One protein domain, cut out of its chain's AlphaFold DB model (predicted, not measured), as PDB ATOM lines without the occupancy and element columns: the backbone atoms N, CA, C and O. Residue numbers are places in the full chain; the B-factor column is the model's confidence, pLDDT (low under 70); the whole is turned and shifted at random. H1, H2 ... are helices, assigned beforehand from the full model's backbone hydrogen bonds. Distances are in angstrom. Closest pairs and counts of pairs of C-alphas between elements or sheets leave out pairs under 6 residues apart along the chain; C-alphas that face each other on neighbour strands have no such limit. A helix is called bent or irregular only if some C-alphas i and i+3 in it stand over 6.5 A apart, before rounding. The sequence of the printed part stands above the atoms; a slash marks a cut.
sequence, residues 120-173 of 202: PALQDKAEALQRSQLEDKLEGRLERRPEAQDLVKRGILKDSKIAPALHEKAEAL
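Overview. This is residues 120 to 173 of the 202 residues of an uncharacterized protein of Tilletiaria anomala (strain ATCC 24038 / CBS 436.72 / UBC 951) (UniProt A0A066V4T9). One long helix, H1, sticks out as a free arm, and past Glu 143 the printed part goes on through two shorter helices, H2 and H3, spaced out along winding links, with no helix packed on another. H1 makes much of the length, and there is no shared core between the three helices. The printed part has 54 residues, with three named helices in the order H1, H2, H3 and no named strand; the class is all helix. It is extended, with a radius of gyration of the C-alphas of 19.5 A, and it spans 61 by 22 by 14 A along its three main axes.

Arrangement. The printed part begins with H1, residues 120 to 143, which touches no helix. Residues 120 to 147, of which 120 to 143 belong to H1, stand free: no C-alpha eight or more positions away along the chain comes within 10 A of theirs. A tight link of 4 residues leads to H2, residues 148 to 153, yet H1 and H2 are apart, with no C-alpha of the one within 8 A of the other. A short link of 10 residues then leads to H3, residues 164 to 173. H2 and H3 are apart, and so are H1 and H3: in each of these two pairs no C-alpha of the one helix is within 8 A of the other. In the backbone of H2 every O i to N i+4 pair is within hydrogen-bond range, while 18 of 20 such pairs are in H1 and 4 of 6 in H3.

Along the chain. H1 runs from Pro 120, with its C-alpha at (229.591, 268.378, 196.061), to Glu 143, with its C-alpha at (199.461, 279.236, 211.181), and is 35.4 A long from first to last C-alpha. It is irregular: C-alphas 121 and 124 are 7.3 A apart. H2 runs from Ala 148 to Lys 153, 8.9 A from first to last C-alpha. H3 runs from Pro 164 to Leu 173, 15.1 A from first to last C-alpha, and ends with C-alpha 173 at (194.879, 260.963, 243.314). It too is irregular, with C-alphas 165 and 168 at 7.2 A from each other.

Size, cuts and confidence. The outline of the whole is a rod. The two C-alphas farthest apart are those of Ala 121 and Leu 173, at 61.0 A, and the first and last printed C-alphas, of Pro 120 and Leu 173, are 59.1 A apart. The printed part has no cut, and neither link is long. The mean pLDDT of the printed part is 92.9, and no printed residue is under 70.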
ATOM      1  N   PRO A 120     229.068 267.340 195.164       90.25
ATOM      2  CA  PRO A 120     229.591 268.378 196.061       90.25
ATOM      3  C   PRO A 120     229.231 269.810 195.639       90.25
ATOM      4  O   PRO A 120     228.878 270.635 196.471       90.25
ATOM      5  N   ALA A 121     229.218 270.090 194.331       92.69
ATOM      6  CA  ALA A 121     228.870 271.407 193.789       92.69
ATOM      7  C   ALA A 121     227.394 271.814 193.992       92.69
ATOM      8  O   ALA A 121     227.055 272.993 193.908       92.69
ATOM      9  N   LEU A 122     226.498 270.848 194.216       92.56
ATOM     10  CA  LEU A 122     225.062 271.078 194.416       92.56
ATOM     11  C   LEU A 122     224.648 270.991 195.885       92.56
ATOM     12  O   LEU A 122     223.506 271.310 196.210       92.56
ATOM     13  N   GLN A 123     225.555 270.571 196.761       91.44
ATOM     14  CA  GLN A 123     225.257 270.265 198.151       91.44
ATOM     15  C   GLN A 123     224.696 271.482 198.902       91.44
ATOM     16  O   GLN A 123     223.689 271.366 199.598       91.44
ATOM     17  N   ASP A 124     225.278 272.660 198.687       91.06
ATOM     18  CA  ASP A 124     224.830 273.892 199.345       91.06
ATOM     19  C   ASP A 124     223.461 274.358 198.838       91.06
ATOM     20  O   ASP A 124     222.608 274.771 199.621       91.06
ATOM     21  N   LYS A 125     223.208 274.231 197.528       93.81
ATOM     22  CA  LYS A 125     221.900 274.559 196.939       93.81
ATOM     23  C   LYS A 125     220.815 273.603 197.426       93.81
ATOM     24  O   LYS A 125     219.700 274.036 197.704       93.81
ATOM     25  N   ALA A 126     221.137 272.316 197.531       91.88
ATOM     26  CA  ALA A 126     220.221 271.312 198.047       91.88
ATOM     27  C   ALA A 126     219.874 271.566 199.518       91.88
ATOM     28  O   ALA A 126     218.703 271.495 199.876       91.88
ATOM     29  N   GLU A 127     220.854 271.922 200.352       91.69
ATOM     30  CA  GLU A 127     220.600 272.271 201.751       91.69
ATOM     31  C   GLU A 127     219.758 273.544 201.874       91.69
ATOM     32  O   GLU A 127     218.803 273.570 202.647       91.69
ATOM     33  N   ALA A 128     220.058 274.582 201.091       94.75
ATOM     34  CA  ALA A 128     219.261 275.807 201.077       94.75
ATOM     35  C   ALA A 128     217.798 275.524 200.698       94.75
ATOM     36  O   ALA A 128     216.881 276.003 201.363       94.75
ATOM     37  N   LEU A 129     217.576 274.681 199.684       95.25
ATOM     38  CA  LEU A 129     216.239 274.233 199.300       95.25
ATOM     39  C   LEU A 129     215.563 273.431 200.419       95.25
ATOM     40  O   LEU A 129     214.397 273.669 200.718       95.25
ATOM     41  N   GLN A 130     216.272 272.491 201.047       94.44
ATOM     42  CA  GLN A 130     215.740 271.709 202.164       94.44
ATOM     43  C   GLN A 130     215.350 272.599 203.346       94.44
ATOM     44  O   GLN A 130     214.293 272.385 203.935       94.44
ATOM     45  N   ARG A 131     216.167 273.607 203.671       96.88
ATOM     46  CA  ARG A 131     215.877 274.587 204.723       96.88
ATOM     47  C   ARG A 131     214.633 275.401 204.394       96.88
ATOM     48  O   ARG A 131     213.705 275.374 205.190       96.88
ATOM     49  N   SER A 132     214.558 275.999 203.206       97.69
ATOM     50  CA  SER A 132     213.373 276.755 202.772       97.69
ATOM     51  C   SER A 132     212.108 275.889 202.775       97.69
ATOM     52  O   SER A 132     211.093 276.282 203.334       97.69
ATOM     53  N   GLN A 133     212.170 274.650 202.281       97.81
ATOM     54  CA  GLN A 133     211.025 273.736 202.354       97.81
ATOM     55  C   GLN A 133     210.605 273.407 203.790       97.81
ATOM     56  O   GLN A 133     209.428 273.145 204.040       97.81
ATOM     57  N   LEU A 134     211.556 273.309 204.724       97.88
ATOM     58  CA  LEU A 134     211.249 273.098 206.137       97.88
ATOM     59  C   LEU A 134     210.649 274.354 206.761       97.88
ATOM     60  O   LEU A 134     209.694 274.222 207.520       97.88
ATOM     61  N   GLU A 135     211.159 275.535 206.420       97.88
ATOM     62  CA  GLU A 135     210.626 276.829 206.848       97.88
ATOM     63  C   GLU A 135     209.167 276.981 206.411       97.88
ATOM     64  O   GLU A 135     208.302 277.094 207.277       97.88
ATOM     65  N   ASP A 136     208.863 276.807 205.123       97.75
ATOM     66  CA  ASP A 136     207.497 276.893 204.586       97.75
ATOM     67  C   ASP A 136     206.550 275.883 205.265       97.75
ATOM     68  O   ASP A 136     205.401 276.175 205.611       97.75
ATOM     69  N   LYS A 137     207.030 274.648 205.488       97.88
ATOM     70  CA  LYS A 137     206.255 273.600 206.177       97.88
ATOM     71  C   LYS A 137     205.990 273.949 207.635       97.88
ATOM     72  O   LYS A 137     204.931 273.591 208.155       97.88
ATOM     73  N   LEU A 138     206.961 274.546 208.319       97.88
ATOM     74  CA  LEU A 138     206.821 274.961 209.708       97.88
ATOM     75  C   LEU A 138     205.885 276.159 209.811       97.88
ATOM     76  O   LEU A 138     204.994 276.128 210.653       97.88
ATOM     77  N   GLU A 139     206.017 277.141 208.925       97.75
ATOM     78  CA  GLU A 139     205.140 278.308 208.853       97.75
ATOM     79  C   GLU A 139     203.676 277.882 208.702       97.75
ATOM     80  O   GLU A 139     202.863 278.159 209.584       97.75
ATOM     81  N   GLY A 140     203.353 277.044 207.711       97.38
ATOM     82  CA  GLY A 140     201.985 276.544 207.535       97.38
ATOM     83  C   GLY A 140     201.457 275.694 208.707       97.38
ATOM     84  O   GLY A 140     200.245 275.618 208.934       97.38
ATOM     85  N   ARG A 141     202.336 275.040 209.485       97.38
ATOM     86  CA  ARG A 141     201.949 274.324 210.721       97.38
ATOM     87  C   ARG A 141     201.714 275.271 211.891       97.38
ATOM     88  O   ARG A 141     200.863 274.978 212.730       97.38
ATOM     89  N   LEU A 142     202.466 276.363 211.959       96.31
ATOM     90  CA  LEU A 142     202.324 277.387 212.987       96.31
ATOM     91  C   LEU A 142     201.061 278.221 212.766       96.31
ATOM     92  O   LEU A 142     200.357 278.484 213.736       96.31
ATOM     93  N   GLU A 143     200.716 278.547 211.520       96.25
ATOM     94  CA  GLU A 143     199.461 279.236 211.181       96.25
ATOM     95  C   GLU A 143     198.223 278.438 211.600       96.25
ATOM     96  O   GLU A 143     197.240 278.990 212.086       96.25
ATOM     97  N   ARG A 144     198.267 277.111 211.432       95.44
ATOM     98  CA  ARG A 144     197.168 276.195 211.784       95.44
ATOM     99  C   ARG A 144     197.303 275.620 213.190       95.44
ATOM    100  O   ARG A 144     196.736 274.562 213.481       95.44
ATOM    101  N   ARG A 145     198.089 276.262 214.054       96.75
ATOM    102  CA  ARG A 145     198.316 275.787 215.416       96.75
ATOM    103  C   ARG A 145     196.996 275.836 216.201       96.75
ATOM    104  O   ARG A 145     196.431 276.914 216.348       96.75
ATOM    105  N   PRO A 146     196.498 274.698 216.718       95.50
ATOM    106  CA  PRO A 146     195.284 274.687 217.522       95.50
ATOM    107  C   PRO A 146     195.519 275.365 218.872       95.50
ATOM    108  O   PRO A 146     196.594 275.236 219.468       95.50
ATOM    109  N   GLU A 147     194.481 276.027 219.371       95.06
ATOM    110  CA  GLU A 147     194.490 276.628 220.698       95.06
ATOM    111  C   GLU A 147     194.488 275.557 221.793       95.06
ATOM    112  O   GLU A 147     193.994 274.437 221.619       95.06
ATOM    113  N   ALA A 148     195.006 275.911 222.972       91.81
ATOM    114  CA  ALA A 148     195.069 274.987 224.106       91.81
ATOM    115  C   ALA A 148     193.679 274.443 224.490       91.81
ATOM    116  O   ALA A 148     193.544 273.265 224.815       91.81
ATOM    117  N   GLN A 149     192.634 275.271 224.382       92.75
ATOM    118  CA  GLN A 149     191.253 274.865 224.663       92.75
ATOM    119  C   GLN A 149     190.746 273.780 223.707       92.75
ATOM    120  O   GLN A 149     190.015 272.883 224.125       92.75
ATOM    121  N   ASP A 150     191.145 273.816 222.436       94.12
ATOM    122  CA  ASP A 150     190.742 272.793 221.470       94.12
ATOM    123  C   ASP A 150     191.438 271.460 221.749       94.12
ATOM    124  O   ASP A 150     190.841 270.395 221.578       94.12
ATOM    125  N   LEU A 151     192.674 271.501 222.254       94.19
ATOM    126  CA  LEU A 151     193.376 270.311 222.736       94.19
ATOM    127  C   LEU A 151     192.717 269.722 223.990       94.19
ATOM    128  O   LEU A 151     192.668 268.497 224.114       94.19
ATOM    129  N   VAL A 152     192.176 270.563 224.879       92.38
ATOM    130  CA  VAL A 152     191.395 270.124 226.049       92.38
ATOM    131  C   VAL A 152     190.091 269.455 225.625       92.38
ATOM    132  O   VAL A 152     189.804 268.342 226.058       92.38
ATOM    133  N   LYS A 153     189.335 270.067 224.705       94.06
ATOM    134  CA  LYS A 153     188.095 269.479 224.162       94.06
ATOM    135  C   LYS A 153     188.336 268.128 223.487       94.06
ATOM    136  O   LYS A 153     187.491 267.243 223.566       94.06
ATOM    137  N   ARG A 154     189.486 267.963 222.826       94.69
ATOM    138  CA  ARG A 154     189.905 266.698 222.198       94.69
ATOM    139  C   ARG A 154     190.461 265.671 223.193       94.69
ATOM    140  O   ARG A 154     190.804 264.573 222.769       94.69
ATOM    141  N   GLY A 155     190.588 266.011 224.477       89.38
ATOM    142  CA  GLY A 155     191.152 265.134 225.506       89.38
ATOM    143  C   GLY A 155     192.664 264.900 225.391       89.38
ATOM    144  O   GLY A 155     193.182 263.974 226.007       89.38
ATOM    145  N   ILE A 156     193.379 265.712 224.602       92.00
ATOM    146  CA  ILE A 156     194.844 265.636 224.456       92.00
ATOM    147  C   ILE A 156     195.520 266.365 225.620       92.00
ATOM    148  O   ILE A 156     196.497 265.876 226.189       92.00
ATOM    149  N   LEU A 157     195.005 267.549 225.968       89.81
ATOM    150  CA  LEU A 157     195.461 268.337 227.108       89.81
ATOM    151  C   LEU A 157     194.446 268.229 228.251       89.81
ATOM    152  O   LEU A 157     193.247 268.126 228.019       89.81
ATOM    153  N   LYS A 158     194.920 268.257 229.495       86.06
ATOM    154  CA  LYS A 158     194.059 268.209 230.686       86.06
ATOM    155  C   LYS A 158     193.641 269.622 231.081       86.06
ATOM    156  O   LYS A 158     194.483 270.519 231.065       86.06
ATOM    157  N   ASP A 159     192.385 269.808 231.487       83.62
ATOM    158  CA  ASP A 159     191.839 271.103 231.937       83.62
ATOM    159  C   ASP A 159     192.250 271.439 233.383       83.62
ATOM    160  O   ASP A 159     191.427 271.650 234.274       83.62
ATOM    161  N   SER A 160     193.550 271.378 233.667       79.81
ATOM    162  CA  SER A 160     194.088 271.599 235.005       79.81
ATOM    163  C   SER A 160     195.051 272.775 235.010       79.81
ATOM    164  O   SER A 160     195.938 272.871 234.169       79.81
ATOM    165  N   LYS A 161     194.913 273.660 236.004       83.06
ATOM    166  CA  LYS A 161     195.852 274.771 236.262       83.06
ATOM    167  C   LYS A 161     197.132 274.316 236.979       83.06
ATOM    168  O   LYS A 161     197.898 275.141 237.472       83.06
ATOM    169  N   ILE A 162     197.327 273.009 237.111       85.06
ATOM    170  CA  ILE A 162     198.468 272.397 237.781       85.06
ATOM    171  C   ILE A 162     199.671 272.403 236.817       85.06
ATOM    172  O   ILE A 162     199.518 272.456 235.602       85.06
ATOM    173  N   ALA A 163     200.897 272.384 237.343       88.06
ATOM    174  CA  ALA A 163     202.085 272.272 236.501       88.06
ATOM    175  C   ALA A 163     202.109 270.919 235.745       88.06
ATOM    176  O   ALA A 163     201.759 269.896 236.345       88.06
ATOM    177  N   PRO A 164     202.614 270.854 234.493       88.69
ATOM    178  CA  PRO A 164     202.617 269.624 233.690       88.69
ATOM    179  C   PRO A 164     203.264 268.417 234.382       88.69
ATOM    180  O   PRO A 164     202.769 267.299 234.268       88.69
ATOM    181  N   ALA A 165     204.324 268.648 235.164       91.00
ATOM    182  CA  ALA A 165     205.029 267.604 235.909       91.00
ATOM    183  C   ALA A 165     204.188 266.952 237.027       91.00
ATOM    184  O   ALA A 165     204.501 265.853 237.479       91.00
ATOM    185  N   LEU A 166     203.129 267.619 237.497       91.94
ATOM    186  CA  LEU A 166     202.261 267.139 238.577       91.94
ATOM    187  C   LEU A 166     200.931 266.565 238.065       91.94
ATOM    188  O   LEU A 166     200.188 265.985 238.855       91.94
ATOM    189  N   HIS A 167     200.635 266.682 236.766       90.00
ATOM    190  CA  HIS A 167     199.382 266.206 236.171       90.00
ATOM    191  C   HIS A 167     199.122 264.720 236.415       90.00
ATOM    192  O   HIS A 167     197.987 264.329 236.667       90.00
ATOM    193  N   GLU A 168     200.157 263.888 236.331       90.69
ATOM    194  CA  GLU A 168     200.026 262.444 236.528       90.69
ATOM    195  C   GLU A 168     199.659 262.100 237.976       90.69
ATOM    196  O   GLU A 168     198.700 261.372 238.220       90.69
ATOM    197  N   LYS A 169     200.357 262.700 238.949       93.25
ATOM    198  CA  LYS A 169     200.084 262.495 240.380       93.25
ATOM    199  C   LYS A 169     198.710 263.024 240.780       93.25
ATOM    200  O   LYS A 169     198.003 262.375 241.546       93.25
ATOM    201  N   ALA A 170     198.336 264.192 240.258       91.50
ATOM    202  CA  ALA A 170     197.027 264.782 240.502       91.50
ATOM    203  C   ALA A 170     195.902 263.890 239.960       91.50
ATOM    204  O   ALA A 170     194.923 263.663 240.664       91.50
ATOM    205  N   GLU A 171     196.057 263.326 238.759       90.56
ATOM    206  CA  GLU A 171     195.068 262.392 238.216       90.56
ATOM    207  C   GLU A 171     195.010 261.072 238.967       90.56
ATOM    208  O   GLU A 171     193.914 260.580 239.214       90.56
ATOM    209  N   ALA A 172     196.150 260.493 239.340       93.88
ATOM    210  CA  ALA A 172     196.167 259.265 240.129       93.88
ATOM    211  C   ALA A 172     195.403 259.455 241.448       93.88
ATOM    212  O   ALA A 172     194.567 258.628 241.812       93.88
ATOM    213  N   LEU A 173     195.620 260.593 242.115       94.19
ATOM    214  CA  LEU A 173     194.879 260.963 243.314       94.19
ATOM    215  C   LEU A 173     193.382 261.150 243.026       94.19
ATOM    216  O   LEU A 173     192.553 260.617 243.756       94.19
TER     217      LEU A 173